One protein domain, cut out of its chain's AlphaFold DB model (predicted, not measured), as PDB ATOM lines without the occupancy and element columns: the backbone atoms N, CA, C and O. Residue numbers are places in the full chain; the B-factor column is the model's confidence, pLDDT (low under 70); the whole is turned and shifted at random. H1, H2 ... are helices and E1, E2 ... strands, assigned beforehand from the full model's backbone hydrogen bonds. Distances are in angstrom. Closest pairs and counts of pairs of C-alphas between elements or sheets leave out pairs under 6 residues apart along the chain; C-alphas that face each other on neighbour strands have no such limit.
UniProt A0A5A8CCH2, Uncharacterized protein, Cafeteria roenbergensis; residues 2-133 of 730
ATOM      1  N   ALA A   2      39.508  45.415  87.765       20.70
ATOM      2  CA  ALA A   2      39.612  46.883  87.613       20.70
ATOM      3  C   ALA A   2      38.326  47.645  87.183       20.70
ATOM      4  O   ALA A   2      38.288  48.869  87.244       20.70
ATOM      5  N   SER A   3      37.257  46.962  86.747       24.14
ATOM      6  CA  SER A   3      36.039  47.625  86.238       24.14
ATOM      7  C   SER A   3      34.964  47.906  87.293       24.14
ATOM      8  O   SER A   3      33.989  48.569  86.966       24.14
ATOM      9  N   PHE A   4      35.112  47.404  88.527       34.75
ATOM     10  CA  PHE A   4      34.221  47.758  89.645       34.75
ATOM     11  C   PHE A   4      34.559  49.161  90.190       34.75
ATOM     12  O   PHE A   4      33.664  49.952  90.464       34.75
ATOM     13  N   PHE A   5      35.852  49.511  90.222       38.34
ATOM     14  CA  PHE A   5      36.374  50.786  90.735       38.34
ATOM     15  C   PHE A   5      36.248  51.967  89.759       38.34
ATOM     16  O   PHE A   5      36.179  53.120  90.173       38.34
ATOM     17  N   SER A   6      36.132  51.708  88.452       36.91
ATOM     18  CA  SER A   6      35.978  52.793  87.474       36.91
ATOM     19  C   SER A   6      34.685  53.602  87.667       36.91
ATOM     20  O   SER A   6      34.691  54.787  87.349       36.91
ATOM     21  N   GLY A   7      33.603  52.982  88.157       34.78
ATOM     22  CA  GLY A   7      32.290  53.623  88.332       34.78
ATOM     23  C   GLY A   7      32.174  54.392  89.647       34.78
ATOM     24  O   GLY A   7      32.006  55.605  89.633       34.78
ATOM     25  N   MET A   8      32.368  53.723  90.793       38.44
ATOM     26  CA  MET A   8      32.265  54.368  92.115       38.44
ATOM     27  C   MET A   8      33.292  55.493  92.276       38.44
ATOM     28  O   MET A   8      32.947  56.598  92.686       38.44
ATOM     29  N   GLY A   9      34.528  55.263  91.829       38.34
ATOM     30  CA  GLY A   9      35.560  56.287  91.772       38.34
ATOM     31  C   GLY A   9      35.200  57.471  90.877       38.34
ATOM     32  O   GLY A   9      35.478  58.614  91.227       38.34
ATOM     33  N   ALA A  10      34.569  57.240  89.718       41.31
ATOM     34  CA  ALA A  10      34.142  58.317  88.819       41.31
ATOM     35  C   ALA A  10      32.924  59.086  89.353       41.31
ATOM     36  O   ALA A  10      32.868  60.306  89.189       41.31
ATOM     37  N   ALA A  11      31.995  58.404  90.023       41.78
ATOM     38  CA  ALA A  11      30.841  58.994  90.691       41.78
ATOM     39  C   ALA A  11      31.266  59.855  91.894       41.78
ATOM     40  O   ALA A  11      30.867  61.015  91.979       41.78
ATOM     41  N   ILE A  12      32.183  59.361  92.738       44.72
ATOM     42  CA  ILE A  12      32.816  60.120  93.834       44.72
ATOM     43  C   ILE A  12      33.612  61.323  93.283       44.72
ATOM     44  O   ILE A  12      33.540  62.428  93.830       44.72
ATOM     45  N   ARG A  13      34.341  61.148  92.165       42.34
ATOM     46  CA  ARG A  13      35.059  62.238  91.468       42.34
ATOM     47  C   ARG A  13      34.120  63.318  90.911       42.34
ATOM     48  O   ARG A  13      34.515  64.480  90.890       42.34
ATOM     49  N   ARG A  14      32.904  62.967  90.467       46.66
ATOM     50  CA  ARG A  14      31.901  63.927  89.958       46.66
ATOM     51  C   ARG A  14      31.092  64.600  91.071       46.66
ATOM     52  O   ARG A  14      30.833  65.793  90.964       46.66
ATOM     53  N   ALA A  15      30.711  63.870  92.121       43.31
ATOM     54  CA  ALA A  15      29.846  64.378  93.189       43.31
ATOM     55  C   ALA A  15      30.552  65.369  94.133       43.31
ATOM     56  O   ALA A  15      29.913  66.274  94.659       43.31
ATOM     57  N   VAL A  16      31.871  65.232  94.326       44.94
ATOM     58  CA  VAL A  16      32.613  65.929  95.398       44.94
ATOM     59  C   VAL A  16      33.736  66.826  94.840       44.94
ATOM     60  O   VAL A  16      34.742  67.067  95.496       44.94
ATOM     61  N   GLY A  17      33.609  67.302  93.599       43.38
ATOM     62  CA  GLY A  17      34.561  68.242  92.993       43.38
ATOM     63  C   GLY A  17      35.922  67.645  92.593       43.38
ATOM     64  O   GLY A  17      36.388  66.630  93.116       43.38
ATOM     65  N   THR A  18      36.553  68.309  91.622       35.91
ATOM     66  CA  THR A  18      37.730  67.883  90.841       35.91
ATOM     67  C   THR A  18      39.080  68.031  91.550       35.91
ATOM     68  O   THR A  18      40.114  68.043  90.880       35.91
ATOM     69  N   GLU A  19      39.118  68.166  92.874       45.88
ATOM     70  CA  GLU A  19      40.400  68.140  93.580       45.88
ATOM     71  C   GLU A  19      40.975  66.722  93.523       45.88
ATOM     72  O   GLU A  19      40.314  65.740  93.886       45.88
ATOM     73  N   LYS A  20      42.195  66.609  92.986       44.06
ATOM     74  CA  LYS A  20      42.970  65.369  92.953       44.06
ATOM     75  C   LYS A  20      43.215  64.933  94.398       44.06
ATOM     76  O   LYS A  20      44.132  65.434  95.032       44.06
ATOM     77  N   ALA A  21      42.397  64.022  94.918       52.97
ATOM     78  CA  ALA A  21      42.728  63.340  96.160       52.97
ATOM     79  C   ALA A  21      44.027  62.553  95.926       52.97
ATOM     80  O   ALA A  21      44.108  61.760  94.985       52.97
ATOM     81  N   GLU A  22      45.057  62.825  96.720       63.19
ATOM     82  CA  GLU A  22      46.319  62.093  96.663       63.19
ATOM     83  C   GLU A  22      46.213  60.817  97.513       63.19
ATOM     84  O   GLU A  22      45.504  60.810  98.524       63.19
ATOM     85  N   PRO A  23      46.857  59.709  97.105       75.94
ATOM     86  CA  PRO A  23      46.943  58.523  97.947       75.94
ATOM     87  C   PRO A  23      47.649  58.869  99.264       75.94
ATOM     88  O   PRO A  23      48.678  59.541  99.269       75.94
ATOM     89  N   ILE A  24      47.096  58.392 100.378       84.31
ATOM     90  CA  ILE A  24      47.616  58.641 101.728       84.31
ATOM     91  C   ILE A  24      48.313  57.369 102.213       84.31
ATOM     92  O   ILE A  24      47.846  56.264 101.948       84.31
ATOM     93  N   SER A  25      49.434  57.497 102.918       85.50
ATOM     94  CA  SER A  25      50.055  56.384 103.647       85.50
ATOM     95  C   SER A  25      50.213  56.782 105.106       85.50
ATOM     96  O   SER A  25      50.756  57.847 105.386       85.50
ATOM     97  N   LEU A  26      49.712  55.949 106.014       86.69
ATOM     98  CA  LEU A  26      49.819  56.154 107.458       86.69
ATOM     99  C   LEU A  26      50.824  55.158 108.034       86.69
ATOM    100  O   LEU A  26      50.757  53.964 107.738       86.69
ATOM    101  N   GLU A  27      51.742  55.640 108.867       83.25
ATOM    102  CA  GLU A  27      52.698  54.786 109.574       83.25
ATOM    103  C   GLU A  27      52.017  54.152 110.792       83.25
ATOM    104  O   GLU A  27      51.552  54.849 111.694       83.25
ATOM    105  N   THR A  28      51.950  52.821 110.827       80.94
ATOM    106  CA  THR A  28      51.437  52.073 111.984       80.94
ATOM    107  C   THR A  28      52.573  51.336 112.685       80.94
ATOM    108  O   THR A  28      53.628  51.097 112.100       80.94
ATOM    109  N   SER A  29      52.353  50.893 113.926       70.62
ATOM    110  CA  SER A  29      53.349  50.117 114.682       70.62
ATOM    111  C   SER A  29      53.767  48.801 114.008       70.62
ATOM    112  O   SER A  29      54.788  48.235 114.383       70.62
ATOM    113  N   ALA A  30      52.981  48.301 113.047       74.12
ATOM    114  CA  ALA A  30      53.253  47.074 112.300       74.12
ATOM    115  C   ALA A  30      53.788  47.327 110.871       74.12
ATOM    116  O   ALA A  30      54.269  46.393 110.235       74.12
ATOM    117  N   GLY A  31      53.722  48.565 110.364       82.88
ATOM    118  CA  GLY A  31      54.158  48.936 109.011       82.88
ATOM    119  C   GLY A  31      53.273  49.998 108.336       82.88
ATOM    120  O   GLY A  31      52.264  50.422 108.911       82.88
ATOM    121  N   PRO A  32      53.621  50.436 107.112       87.31
ATOM    122  CA  PRO A  32      52.884  51.477 106.402       87.31
ATOM    123  C   PRO A  32      51.562  50.942 105.836       87.31
ATOM    124  O   PRO A  32      51.541  49.984 105.054       87.31
ATOM    125  N   LEU A  33      50.458  51.598 106.194       88.69
ATOM    126  CA  LEU A  33      49.118  51.306 105.695       88.69
ATOM    127  C   LEU A  33      48.754  52.287 104.575       88.69
ATOM    128  O   LEU A  33      48.703  53.500 104.792       88.69
ATOM    129  N   ARG A  34      48.498  51.768 103.372       87.69
ATOM    130  CA  ARG A  34      48.243  52.578 102.173       87.69
ATOM    131  C   ARG A  34      46.755  52.749 101.918       87.69
ATOM    132  O   ARG A  34      45.996  51.787 101.998       87.69
ATOM    133  N   PHE A  35      46.357  53.952 101.533       85.25
ATOM    134  CA  PHE A  35      45.007  54.302 101.110       85.25
ATOM    135  C   PHE A  35      45.058  54.823  99.680       85.25
ATOM    136  O   PHE A  35      45.808  55.746  99.353       85.25
ATOM    137  N   SER A  36      44.226  54.248  98.821       80.81
ATOM    138  CA  SER A  36      43.954  54.822  97.512       80.81
ATOM    139  C   SER A  36      43.313  56.208  97.656       80.81
ATOM    140  O   SER A  36      42.705  56.538  98.676       80.81
ATOM    141  N   ALA A  37      43.404  57.022  96.604       74.19
ATOM    142  CA  ALA A  37      42.757  58.334  96.549       74.19
ATOM    143  C   ALA A  37      41.239  58.271  96.820       74.19
ATOM    144  O   ALA A  37      40.659  59.196  97.387       74.19
ATOM    145  N   GLU A  38      40.592  57.179  96.408       71.81
ATOM    146  CA  GLU A  38      39.154  56.959  96.581       71.81
ATOM    147  C   GLU A  38      38.816  56.620  98.040       71.81
ATOM    148  O   GLU A  38      37.935  57.259  98.615       71.81
ATOM    149  N   GLU A  39      39.565  55.702  98.663       77.56
ATOM    150  CA  GLU A  39      39.420  55.359 100.087       77.56
ATOM    151  C   GLU A  39      39.684  56.567 100.986       77.56
ATOM    152  O   GLU A  39      38.890  56.866 101.874       77.56
ATOM    153  N   ALA A  40      40.775  57.295 100.734       80.31
ATOM    154  CA  ALA A  40      41.147  58.475 101.505       80.31
ATOM    155  C   ALA A  40      40.040  59.539 101.488       80.31
ATOM    156  O   ALA A  40      39.703  60.105 102.531       80.31
ATOM    157  N   LYS A  41      39.444  59.790 100.315       78.12
ATOM    158  CA  LYS A  41      38.354  60.759 100.158       78.12
ATOM    159  C   LYS A  41      37.074  60.280 100.841       78.12
ATOM    160  O   LYS A  41      36.464  61.053 101.576       78.12
ATOM    161  N   LEU A  42      36.689  59.017 100.643       78.31
ATOM    162  CA  LEU A  42      35.484  58.444 101.241       78.31
ATOM    163  C   LEU A  42      35.574  58.415 102.769       78.31
ATOM    164  O   LEU A  42      34.693  58.944 103.436       78.31
ATOM    165  N   TYR A  43      36.645  57.855 103.332       85.19
ATOM    166  CA  TYR A  43      36.812  57.762 104.784       85.19
ATOM    167  C   TYR A  43      36.974  59.133 105.439       85.19
ATOM    168  O   TYR A  43      36.524  59.311 106.565       85.19
ATOM    169  N   SER A  44      37.521  60.127 104.730       84.50
ATOM    170  CA  SER A  44      37.526  61.512 105.217       84.50
ATOM    171  C   SER A  44      36.125  62.128 105.260       84.50
ATOM    172  O   SER A  44      35.820  62.846 106.206       84.50
ATOM    173  N   LEU A  45      35.262  61.846 104.275       82.38
ATOM    174  CA  LEU A  45      33.857  62.276 104.316       82.38
ATOM    175  C   LEU A  45      33.100  61.587 105.449       82.38
ATOM    176  O   LEU A  45      32.336  62.239 106.151       82.38
ATOM    177  N   VAL A  46      33.326  60.286 105.643       83.19
ATOM    178  CA  VAL A  46      32.717  59.544 106.751       83.19
ATOM    179  C   VAL A  46      33.189  60.110 108.088       83.19
ATOM    180  O   VAL A  46      32.355  60.357 108.946       83.19
ATOM    181  N   PHE A  47      34.490  60.375 108.249       86.38
ATOM    182  CA  PHE A  47      35.037  60.994 109.457       86.38
ATOM    183  C   PHE A  47      34.327  62.311 109.773       86.38
ATOM    184  O   PHE A  47      33.725  62.436 110.831       86.38
ATOM    185  N   ALA A  48      34.316  63.242 108.814       84.94
ATOM    186  CA  ALA A  48      33.685  64.545 108.993       84.94
ATOM    187  C   ALA A  48      32.180  64.438 109.264       84.94
ATOM    188  O   ALA A  48      31.625  65.276 109.951       84.94
ATOM    189  N   ALA A  49      31.501  63.420 108.726       82.62
ATOM    190  CA  ALA A  49      30.084  63.217 108.989       82.62
ATOM    191  C   ALA A  49      29.802  62.697 110.405       82.62
ATOM    192  O   ALA A  49      28.702  62.940 110.905       82.62
ATOM    193  N   VAL A  50      30.737  61.933 110.986       85.56
ATOM    194  CA  VAL A  50      30.631  61.301 112.314       85.56
ATOM    195  C   VAL A  50      31.072  62.243 113.424       85.56
ATOM    196  O   VAL A  50      30.441  62.218 114.473       85.56
ATOM    197  N   ASP A  51      32.094  63.060 113.166       86.44
ATOM    198  CA  ASP A  51      32.543  64.177 114.003       86.44
ATOM    199  C   ASP A  51      31.421  65.228 114.092       86.44
ATOM    200  O   ASP A  51      31.245  66.080 113.215       86.44
ATOM    201  N   SER A  52      30.542  65.070 115.085       82.25
ATOM    202  CA  SER A  52      29.261  65.779 115.108       82.25
ATOM    203  C   SER A  52      29.379  67.217 115.613       82.25
ATOM    204  O   SER A  52      28.463  68.023 115.398       82.25
ATOM    205  N   ASP A  53      30.466  67.550 116.298       83.44
ATOM    206  CA  ASP A  53      30.790  68.868 116.839       83.44
ATOM    207  C   ASP A  53      31.941  69.580 116.109       83.44
ATOM    208  O   ASP A  53      32.137  70.768 116.368       83.44
ATOM    209  N   ASP A  54      32.551  68.945 115.099       85.75
ATOM    210  CA  ASP A  54      33.621  69.504 114.252       85.75
ATOM    211  C   ASP A  54      34.878  69.851 115.069       85.75
ATOM    212  O   ASP A  54      35.530  70.874 114.835       85.75
ATOM    213  N   ASP A  55      35.193  69.019 116.068       85.88
ATOM    214  CA  ASP A  55      36.345  69.203 116.955       85.88
ATOM    215  C   ASP A  55      37.623  68.504 116.442       85.88
ATOM    216  O   ASP A  55      38.729  68.782 116.921       85.88
ATOM    217  N   GLY A  56      37.499  67.681 115.392       86.25
ATOM    218  CA  GLY A  56      38.597  66.951 114.768       86.25
ATOM    219  C   GLY A  56      38.893  65.589 115.400       86.25
ATOM    220  O   GLY A  56      39.865  64.929 114.996       86.25
ATOM    221  N   GLU A  57      38.066  65.137 116.339       89.06
ATOM    222  CA  GLU A  57      38.139  63.845 117.008       89.06
ATOM    223  C   GLU A  57      36.756  63.165 117.049       89.06
ATOM    224  O   GLU A  57      35.709  63.784 116.983       89.06
ATOM    225  N   ILE A  58      36.720  61.831 117.105       88.75
ATOM    226  CA  ILE A  58      35.461  61.086 117.249       88.75
ATOM    227  C   ILE A  58      35.414  60.481 118.644       88.75
ATOM    228  O   ILE A  58      36.093  59.489 118.933       88.75
ATOM    229  N   GLY A  59      34.569  61.044 119.503       86.19
ATOM    230  CA  GLY A  59      34.345  60.529 120.849       86.19
ATOM    231  C   GLY A  59      33.731  59.123 120.860       86.19
ATOM    232  O   GLY A  59      33.010  58.709 119.948       86.19
ATOM    233  N   GLY A  60      33.962  58.372 121.941       80.56
ATOM    234  CA  GLY A  60      33.460  57.001 122.104       80.56
ATOM    235  C   GLY A  60      31.943  56.842 121.929       80.56
ATOM    236  O   GLY A  60      31.489  55.814 121.430       80.56
ATOM    237  N   GLY A  61      31.145  57.853 122.293       77.12
ATOM    238  CA  GLY A  61      29.689  57.838 122.101       77.12
ATOM    239  C   GLY A  61      29.275  57.894 120.626       77.12
ATOM    240  O   GLY A  61      28.469  57.074 120.176       77.12
ATOM    241  N   GLU A  62      29.857  58.825 119.875       79.00
ATOM    242  CA  GLU A  62      29.598  59.048 118.447       79.00
ATOM    243  C   GLU A  62      30.152  57.900 117.606       79.00
ATOM    244  O   GLU A  62      29.416  57.241 116.864       79.00
ATOM    245  N   GLY A  63      31.425  57.566 117.817       82.31
ATOM    246  CA  GLY A  63      32.114  56.522 117.074       82.31
ATOM    247  C   GLY A  63      31.535  55.131 117.318       82.31
ATOM    248  O   GLY A  63      31.354  54.374 116.366       82.31
ATOM    249  N   ALA A  64      31.173  54.775 118.557       77.06
ATOM    250  CA  ALA A  64      30.545  53.477 118.812       77.06
ATOM    251  C   ALA A  64      29.145  53.388 118.189       77.06
ATOM    252  O   ALA A  64      28.761  52.330 117.691       77.06
ATOM    253  N   THR A  65      28.383  54.486 118.198       76.38
ATOM    254  CA  THR A  65      27.052  54.539 117.573       76.38
ATOM    255  C   THR A  65      27.154  54.381 116.063       76.38
ATOM    256  O   THR A  65      26.392  53.610 115.480       76.38
ATOM    257  N   PHE A  66      28.150  55.013 115.445       81.94
ATOM    258  CA  PHE A  66      28.425  54.850 114.027       81.94
ATOM    259  C   PHE A  66      28.934  53.442 113.670       81.94
ATOM    260  O   PHE A  66      28.389  52.787 112.784       81.94
ATOM    261  N   LEU A  67      29.945  52.925 114.371       83.19
ATOM    262  CA  LEU A  67      30.573  51.649 114.017       83.19
ATOM    263  C   LEU A  67      29.667  50.433 114.259       83.19
ATOM    264  O   LEU A  67      29.792  49.443 113.538       83.19
ATOM    265  N   ARG A  68      28.706  50.500 115.193       81.06
ATOM    266  CA  ARG A  68      27.680  49.449 115.372       81.06
ATOM    267  C   ARG A  68      26.903  49.138 114.089       81.06
ATOM    268  O   ARG A  68      26.466  48.008 113.898       81.06
ATOM    269  N   ARG A  69      26.806  50.102 113.171       74.69
ATOM    270  CA  ARG A  69      26.114  49.955 111.881       74.69
ATOM    271  C   ARG A  69      26.796  48.980 110.925       74.69
ATOM    272  O   ARG A  69      26.150  48.439 110.039       74.69
ATOM    273  N   THR A  70      28.091  48.731 111.108       79.19
ATOM    274  CA  THR A  70      28.885  47.837 110.244       79.19
ATOM    275  C   THR A  70      28.419  46.377 110.291       79.19
ATOM    276  O   THR A  70      28.825  45.576 109.449       79.19
ATOM    277  N   GLY A  71      27.574  46.018 111.269       75.19
ATOM    278  CA  GLY A  71      27.095  44.653 111.492       75.19
ATOM    279  C   GLY A  71      28.106  43.748 112.201       75.19
ATOM    280  O   GLY A  71      27.849  42.556 112.349       75.19
ATOM    281  N   LEU A  72      29.247  44.291 112.634       82.25
ATOM    282  CA  LEU A  72      30.249  43.558 113.402       82.25
ATOM    283  C   LEU A  72      29.791  43.331 114.849       82.25
ATOM    284  O   LEU A  72      29.086  44.153 115.436       82.25
ATOM    285  N   SER A  73      30.238  42.226 115.449       85.56
ATOM    286  CA  SER A  73      29.963  41.925 116.860       85.56
ATOM    287  C   SER A  73      30.607  42.952 117.799       85.56
ATOM    288  O   SER A  73      31.651  43.533 117.495       85.56
ATOM    289  N   GLU A  74      30.043  43.144 118.995       84.31
ATOM    290  CA  GLU A  74      30.578  44.107 119.972       84.31
ATOM    291  C   GLU A  74      32.045  43.811 120.350       84.31
ATOM    292  O   GLU A  74      32.843  44.727 120.556       84.31
ATOM    293  N   ALA A  75      32.431  42.531 120.376       86.69
ATOM    294  CA  ALA A  75      33.812  42.106 120.605       86.69
ATOM    295  C   ALA A  75      34.755  42.535 119.464       86.69
ATOM    296  O   ALA A  75      35.859  43.027 119.720       86.69
ATOM    297  N   GLN A  76      34.312  42.402 118.208       89.44
ATOM    298  CA  GLN A  76      35.060  42.883 117.045       89.44
ATOM    299  C   GLN A  76      35.181  44.406 117.066       89.44
ATOM    300  O   GLN A  76      36.277  44.917 116.879       89.44
ATOM    301  N   LEU A  77      34.110  45.139 117.377       89.38
ATOM    302  CA  LEU A  77      34.130  46.605 117.436       89.38
ATOM    303  C   LEU A  77      35.095  47.143 118.499       89.38
ATOM    304  O   LEU A  77      35.882  48.044 118.214       89.38
ATOM    305  N   LYS A  78      35.101  46.549 119.701       88.94
ATOM    306  CA  LYS A  78      36.086  46.876 120.749       88.94
ATOM    307  C   LYS A  78      37.516  46.596 120.287       88.94
ATOM    308  O   LYS A  78      38.429  47.365 120.588       88.94
ATOM    309  N   THR A  79      37.714  45.512 119.537       91.31
ATOM    310  CA  THR A  79      39.025  45.148 118.985       91.31
ATOM    311  C   THR A  79      39.474  46.137 117.911       91.31
ATOM    312  O   THR A  79      40.597  46.628 117.996       91.31
ATOM    313  N   VAL A  80      38.590  46.495 116.974       92.19
ATOM    314  CA  VAL A  80      38.825  47.512 115.938       92.19
ATOM    315  C   VAL A  80      39.222  48.841 116.577       92.19
ATOM    316  O   VAL A  80      40.259  49.391 116.217       92.19
ATOM    317  N   TRP A  81      38.459  49.318 117.568       91.50
ATOM    318  CA  TRP A  81      38.745  50.571 118.277       91.50
ATOM    319  C   TRP A  81      40.125  50.558 118.938       91.50
ATOM    320  O   TRP A  81      40.930  51.470 118.763       91.50
ATOM    321  N   ARG A  82      40.434  49.483 119.672       91.38
ATOM    322  CA  ARG A  82      41.722  49.319 120.354       91.38
ATOM    323  C   ARG A  82      42.891  49.282 119.369       91.38
ATOM    324  O   ARG A  82      43.916  49.908 119.620       91.38
ATOM    325  N   LEU A  83      42.763  48.533 118.274       90.56
ATOM    326  CA  LEU A  83      43.823  48.390 117.272       90.56
ATOM    327  C   LEU A  83      44.047  49.687 116.490       90.56
ATOM    328  O   LEU A  83      45.196  50.077 116.299       90.56
ATOM    329  N   ALA A  84      42.975  50.381 116.109       90.06
ATOM    330  CA  ALA A  84      43.030  51.699 115.478       90.06
ATOM    331  C   ALA A  84      43.808  52.724 116.320       90.06
ATOM    332  O   ALA A  84      44.578  53.520 115.791       90.06
ATOM    333  N   CYS A  85      43.679  52.640 117.643       87.44
ATOM    334  CA  CYS A  85      44.400  53.464 118.611       87.44
ATOM    335  C   CYS A  85      45.802  52.930 118.975       87.44
ATOM    336  O   CYS A  85      46.335  53.269 120.037       87.44
ATOM    337  N   GLY A  86      46.404  52.069 118.146       82.62
ATOM    338  CA  GLY A  86      47.751  51.530 118.368       82.62
ATOM    339  C   GLY A  86      47.844  50.539 119.535       82.62
ATOM    340  O   GLY A  86      48.880  50.436 120.183       82.62
ATOM    341  N   GLY A  87      46.750  49.842 119.855       78.56
ATOM    342  CA  GLY A  87      46.673  48.866 120.949       78.56
ATOM    343  C   GLY A  87      46.179  49.433 122.284       78.56
ATOM    344  O   GLY A  87      45.960  48.663 123.219       78.56
ATOM    345  N   SER A  88      45.955  50.748 122.373       78.19
ATOM    346  CA  SER A  88      45.436  51.431 123.569       78.19
ATOM    347  C   SER A  88      43.927  51.684 123.471       78.19
ATOM    348  O   SER A  88      43.406  51.943 122.394       78.19
ATOM    349  N   SER A  89      43.202  51.658 124.593       76.12
ATOM    350  CA  SER A  89      41.768  52.000 124.630       76.12
ATOM    351  C   SER A  89      41.574  53.494 124.902       76.12
ATOM    352  O   SER A  89      41.225  53.878 126.018       76.12
ATOM    353  N   LYS A  90      41.855  54.343 123.907       85.25
ATOM    354  CA  LYS A  90      41.632  55.795 124.015       85.25
ATOM    355  C   LYS A  90      40.131  56.140 123.976       85.25
ATOM    356  O   LYS A  90      39.385  55.414 123.309       85.25
ATOM    357  N   PRO A  91      39.692  57.204 124.677       84.88
ATOM    358  CA  PRO A  91      38.293  57.641 124.678       84.88
ATOM    359  C   PRO A  91      37.854  58.246 123.338       84.88
ATOM    360  O   PRO A  91      36.685  58.109 122.978       84.88
ATOM    361  N   GLU A  92      38.786  58.840 122.590       88.06
ATOM    362  CA  GLU A  92      38.553  59.449 121.278       88.06
ATOM    363  C   GLU A  92      39.373  58.775 120.165       88.06
ATOM    364  O   GLU A  92      40.460  58.223 120.389       88.06
ATOM    365  N   LEU A  93      38.837  58.835 118.945       89.00
ATOM    366  CA  LEU A  93      39.492  58.458 117.698       89.00
ATOM    367  C   LEU A  93      39.869  59.715 116.913       89.00
ATOM    368  O   LEU A  93      39.023  60.350 116.292       89.00
ATOM    369  N   THR A  94      41.164  60.017 116.849       91.50
ATOM    370  CA  THR A  94      41.701  60.995 115.887       91.50
ATOM    371  C   THR A  94      41.399  60.572 114.446       91.50
ATOM    372  O   THR A  94      41.238  59.378 114.170       91.50
ATOM    373  N   ARG A  95      41.450  61.516 113.501       88.88
ATOM    374  CA  ARG A  95      41.269  61.242 112.067       88.88
ATOM    375  C   ARG A  95      42.091  60.059 111.544       88.88
ATOM    376  O   ARG A  95      41.546  59.186 110.874       88.88
ATOM    377  N   GLU A  96      43.382  59.989 111.861       90.06
ATOM    378  CA  GLU A  96      44.254  58.892 111.409       90.06
ATOM    379  C   GLU A  96      43.811  57.536 111.973       90.06
ATOM    380  O   GLU A  96      43.667  56.564 111.228       90.06
ATOM    381  N   ALA A  97      43.517  57.488 113.276       90.56
ATOM    382  CA  ALA A  97      43.008  56.289 113.933       90.56
ATOM    383  C   ALA A  97      41.668  55.841 113.323       90.56
ATOM    384  O   ALA A  97      41.463  54.653 113.087       90.56
ATOM    385  N   PHE A  98      40.777  56.775 112.987       91.44
ATOM    386  CA  PHE A  98      39.515  56.451 112.330       91.44
ATOM    387  C   PHE A  98      39.712  55.838 110.935       91.44
ATOM    388  O   PHE A  98      39.097  54.822 110.623       91.44
ATOM    389  N   LEU A  99      40.612  56.385 110.111       90.00
ATOM    390  CA  LEU A  99      40.932  55.812 108.795       90.00
ATOM    391  C   LEU A  99      41.454  54.370 108.917       90.00
ATOM    392  O   LEU A  99      41.065  53.491 108.140       90.00
ATOM    393  N   ILE A 100      42.304  54.112 109.915       91.69
ATOM    394  CA  ILE A 100      42.779  52.764 110.241       91.69
ATOM    395  C   ILE A 100      41.604  51.870 110.671       91.69
ATOM    396  O   ILE A 100      41.489  50.736 110.196       91.69
ATOM    397  N   ALA A 101      40.692  52.381 111.507       92.19
ATOM    398  CA  ALA A 101      39.485  51.669 111.920       92.19
ATOM    399  C   ALA A 101      38.622  51.265 110.714       92.19
ATOM    400  O   ALA A 101      38.168  50.125 110.659       92.19
ATOM    401  N   CYS A 102      38.454  52.135 109.710       90.06
ATOM    402  CA  CYS A 102      37.728  51.802 108.482       90.06
ATOM    403  C   CYS A 102      38.346  50.592 107.760       90.06
ATOM    404  O   CYS A 102      37.633  49.660 107.398       90.06
ATOM    405  N   LYS A 103      39.673  50.549 107.596       89.75
ATOM    406  CA  LYS A 103      40.343  49.395 106.971       89.75
ATOM    407  C   LYS A 103      40.249  48.115 107.809       89.75
ATOM    408  O   LYS A 103      40.093  47.031 107.251       89.75
ATOM    409  N   LEU A 104      40.271  48.222 109.137       90.81
ATOM    410  CA  LEU A 104      40.031  47.080 110.025       90.81
ATOM    411  C   LEU A 104      38.587  46.561 109.939       90.81
ATOM    412  O   LEU A 104      38.374  45.352 109.989       90.81
ATOM    413  N   VAL A 105      37.598  47.445 109.773       89.31
ATOM    414  CA  VAL A 105      36.207  47.041 109.513       89.31
ATOM    415  C   VAL A 105      36.120  46.265 108.203       89.31
ATOM    416  O   VAL A 105      35.551  45.175 108.189       89.31
ATOM    417  N   ALA A 106      36.729  46.777 107.130       83.25
ATOM    418  CA  ALA A 106      36.795  46.087 105.842       83.25
ATOM    419  C   ALA A 106      37.425  44.688 105.953       83.25
ATOM    420  O   ALA A 106      36.919  43.731 105.370       83.25
ATOM    421  N   LEU A 107      38.494  44.551 106.744       86.50
ATOM    422  CA  LEU A 107      39.138  43.266 107.023       86.50
ATOM    423  C   LEU A 107      38.173  42.278 107.695       86.50
ATOM    424  O   LEU A 107      38.029  41.150 107.225       86.50
ATOM    425  N   CYS A 108      37.475  42.711 108.748       86.50
ATOM    426  CA  CYS A 108      36.485  41.883 109.441       86.50
ATOM    427  C   CYS A 108      35.324  41.472 108.529       86.50
ATOM    428  O   CYS A 108      34.832  40.350 108.619       86.50
ATOM    429  N   GLN A 109      34.873  42.380 107.662       81.19
ATOM    430  CA  GLN A 109      33.796  42.117 106.708       81.19
ATOM    431  C   GLN A 109      34.218  41.160 105.590       81.19
ATOM    432  O   GLN A 109      33.373  40.463 105.040       81.19
ATOM    433  N   GLY A 110      35.517  41.081 105.293       78.50
ATOM    434  CA  GLY A 110      36.106  40.055 104.431       78.50
ATOM    435  C   GLY A 110      36.277  38.684 105.096       78.50
ATOM    436  O   GLY A 110      36.985  37.851 104.546       78.50
ATOM    437  N   GLU A 111      35.678  38.455 106.273       82.38
ATOM    438  CA  GLU A 111      35.802  37.224 107.076       82.38
ATOM    439  C   GLU A 111      37.244  36.892 107.509       82.38
ATOM    440  O   GLU A 111      37.582  35.747 107.811       82.38
ATOM    441  N   HIS A 112      38.110  37.904 107.584       83.00
ATOM    442  CA  HIS A 112      39.463  37.754 108.104       83.00
ATOM    443  C   HIS A 112      39.526  38.046 109.610       83.00
ATOM    444  O   HIS A 112      38.705  38.775 110.174       83.00
ATOM    445  N   GLU A 113      40.542  37.498 110.277       86.38
ATOM    446  CA  GLU A 113      40.807  37.785 111.686       86.38
ATOM    447  C   GLU A 113      41.204  39.260 111.880       86.38
ATOM    448  O   GLU A 113      42.031  39.796 111.141       86.38
ATOM    449  N   CYS A 114      40.615  39.927 112.879       88.06
ATOM    450  CA  CYS A 114      40.816  41.356 113.135       88.06
ATOM    451  C   CYS A 114      42.174  41.627 113.808       88.06
ATOM    452  O   CYS A 114      42.248  41.846 115.018       88.06
ATOM    453  N   THR A 115      43.258  41.596 113.032       90.25
ATOM    454  CA  THR A 115      44.627  41.882 113.490       90.25
ATOM    455  C   THR A 115      45.361  42.801 112.513       90.25
ATOM    456  O   THR A 115      45.060  42.832 111.319       90.25
ATOM    457  N   MET A 116      46.351  43.557 113.006       87.94
ATOM    458  CA  MET A 116      47.148  44.442 112.139       87.94
ATOM    459  C   MET A 116      48.016  43.684 111.135       87.94
ATOM    460  O   MET A 116      48.230  44.166 110.027       87.94
ATOM    461  N   GLU A 117      48.478  42.488 111.487       87.81
ATOM    462  CA  GLU A 117      49.257  41.631 110.587       87.81
ATOM    463  C   GLU A 117      48.418  41.222 109.371       87.81
ATOM    464  O   GLU A 117      48.811  41.468 108.229       87.81
ATOM    465  N   LYS A 118      47.203  40.705 109.607       86.88
ATOM    466  CA  LYS A 118      46.273  40.339 108.531       86.88
ATOM    467  C   LYS A 118      45.809  41.538 107.720       86.88
ATOM    468  O   LYS A 118      45.579  41.393 106.519       86.88
ATOM    469  N   LEU A 119      45.715  42.714 108.343       87.94
ATOM    470  CA  LEU A 119      45.415  43.942 107.625       87.94
ATOM    471  C   LEU A 119      46.497  44.265 106.592       87.94
ATOM    472  O   LEU A 119      46.173  44.509 105.434       87.94
ATOM    473  N   LEU A 120      47.767  44.239 106.995       87.31
ATOM    474  CA  LEU A 120      48.888  44.566 106.112       87.31
ATOM    475  C   LEU A 120      49.072  43.532 104.996       87.31
ATOM    476  O   LEU A 120      49.369  43.930 103.870       87.31
ATOM    477  N   GLU A 121      48.846  42.244 105.283       86.06
ATOM    478  CA  GLU A 121      48.877  41.157 104.287       86.06
ATOM    479  C   GLU A 121      47.830  41.340 103.179       86.06
ATOM    480  O   GLU A 121      48.094  41.017 102.022       86.06
ATOM    481  N   ASN A 122      46.645  41.861 103.520       80.75
ATOM    482  CA  ASN A 122      45.502  41.923 102.606       80.75
ATOM    483  C   ASN A 122      45.178  43.342 102.107       80.75
ATOM    484  O   ASN A 122      44.251  43.494 101.316       80.75
ATOM    485  N   GLN A 123      45.917  44.379 102.522       82.00
ATOM    486  CA  GLN A 123      45.528  45.791 102.348       82.00
ATOM    487  C   GLN A 123      45.203  46.226 100.909       82.00
ATOM    488  O   GLN A 123      44.403  47.147 100.737       82.00
ATOM    489  N   ASP A 124      45.803  45.576  99.906       74.50
ATOM    490  CA  ASP A 124      45.608  45.866  98.476       74.50
ATOM    491  C   ASP A 124      44.424  45.091  97.856       74.50
ATOM    492  O   ASP A 124      43.984  45.401  96.750       74.50
ATOM    493  N   MET A 125      43.912  44.075  98.560       72.56
ATOM    494  CA  MET A 125      42.821  43.189  98.124       72.56
ATOM    495  C   MET A 125      41.518  43.397  98.907       72.56
ATOM    496  O   MET A 125      40.485  42.840  98.529       72.56
ATOM    497  N   LEU A 126      41.551  44.183  99.987       70.50
ATOM    498  CA  LEU A 126      40.369  44.482 100.788       70.50
ATOM    499  C   LEU A 126      39.351  45.302  99.997       70.50
ATOM    500  O   LEU A 126      39.678  46.269  99.308       70.50
ATOM    501  N   MET A 127      38.086  44.918 100.138       67.12
ATOM    502  CA  MET A 127      36.972  45.746  99.688       67.12
ATOM    503  C   MET A 127      36.838  46.960 100.612       67.12
ATOM    504  O   MET A 127      37.274  46.921 101.759       67.12
ATOM    505  N   MET A 128      36.235  48.049 100.133       72.25
ATOM    506  CA  MET A 128      35.940  49.186 101.010       72.25
ATOM    507  C   MET A 128      34.976  48.768 102.122       72.25
ATOM    508  O   MET A 128      34.094  47.938 101.897       72.25
ATOM    509  N   ALA A 129      35.135  49.373 103.298       76.31
ATOM    510  CA  ALA A 129      34.269  49.096 104.434       76.31
ATOM    511  C   ALA A 129      32.817  49.474 104.127       76.31
ATOM    512  O   ALA A 129      32.526  50.591 103.691       76.31
ATOM    513  N   ASP A 130      31.905  48.545 104.394       73.25
ATOM    514  CA  ASP A 130      30.472  48.762 104.283       73.25
ATOM    515  C   ASP A 130      29.904  49.206 105.635       73.25
ATOM    516  O   ASP A 130      29.661  48.408 106.541       73.25
ATOM    517  N   PHE A 131      29.668  50.505 105.788       74.38
ATOM    518  CA  PHE A 131      29.064  51.063 107.001       74.38
ATOM    519  C   PHE A 131      27.534  50.924 107.041       74.38
ATOM    520  O   PHE A 131      26.902  51.464 107.954       74.38
ATOM    521  N   ARG A 132      26.927  50.251 106.047       66.75
ATOM    522  CA  ARG A 132      25.471  50.092 105.892       66.75
ATOM    523  C   ARG A 132      24.730  51.424 106.054       66.75
ATOM    524  O   ARG A 132      23.713  51.551 106.745       66.75
ATOM    525  N   TRP A 133      25.301  52.468 105.462       66.75
ATOM    526  CA  TRP A 133      24.782  53.826 105.551       66.75
ATOM    527  C   TRP A 133      23.447  53.931 104.809       66.75
ATOM    528  O   TRP A 133      23.393  53.738 103.596       66.75
TER     529      TRP A 133
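This is residues 2 to 133 of the 730 residues of an uncharacterized protein of Cafeteria roenbergensis (UniProt A0A5A8CCH2). Look for one helix, H5, running through the core, with H2, H4 and H6 packed crosswise round it, the hairpin of E1 and E2 over one side, and the short strand pair E3 and E4 by its first end. H1 lies out at one edge, near H2 but touching no helix, while H3 packs on H4 and, through residue 50, on the end of H2. The printed part has 132 residues with six named helices and four named strands, in the order H1 E1 E2 H2 E3 H3 H4 E4 H5 H6; the two sheets, E1 - E2 and E3 - E4, are antiparallel, and the class is mostly helix. The whole is compact and rounded, with a radius of gyration of the C-alphas of 14.2 A and spans of 37 by 35 by 27 A.

Start at the hairpin of E1, residues 24 to 28, and E2, residues 31 to 35, antiparallel at 155 degrees; N 26 and O 33 are 2.9 A apart, within hydrogen-bond range. From there go to H5, residues 95 to 109, the hub; the closest C-alphas of E1 and H5, Leu 26 and Glu 96, are 7.4 A apart. H5 touches H4, residues 74 to 84, at a steep tilt of 43 degrees, opposite ways, closest at C-alphas Ala 84 and Ala 97, 4.8 A. H5 touches H2, residues 37 to 50, about perpendicular at 73 degrees, closest at C-alphas Tyr 43 and Leu 99, 6.1 A. With residues 103 to 107 alone, H5 touches H6, residues 116 to 122, closest at C-alphas Leu 107 and Leu 119, 6.3 A. H3, residues 60 to 70, touches H4, closest at C-alphas Leu 67 and Leu 77, 7.1 A. In E3, residues 57 to 59, and E4, residues 92 to 94, antiparallel at 158 degrees, N 93 and O 58 are 2.8 A apart, within hydrogen-bond range. H1, residues 2 to 15, is close to but not clearly touching H2, closest at C-alphas Gly 9 and Glu 38, 6.0 A, and is apart from H5. Every O i to N i+4 pair is within hydrogen-bond range in H2, H4, H5 and H6; H1 has 7 of 10 and H3 5 of 7.

Find C-alpha 24 at (47.616, 58.641, 101.728), where E1 begins. H5 runs 21.2 A from C-alpha 95 at (41.269, 61.242, 112.067) to C-alpha 109; H1 spans 20.8 A, H2 20.1 A, H3 15.7 A and H4 15.3 A. H6 ends at C-alpha 122, at (45.502, 41.923, 102.606).

The C-alphas farthest apart, Ser 3 and Pro 91, are 39.8 A apart. The printed part has no cut, and no link is long. Look for low pLDDT, under 70, at residues 2 to 22, 127 and 132 to 133.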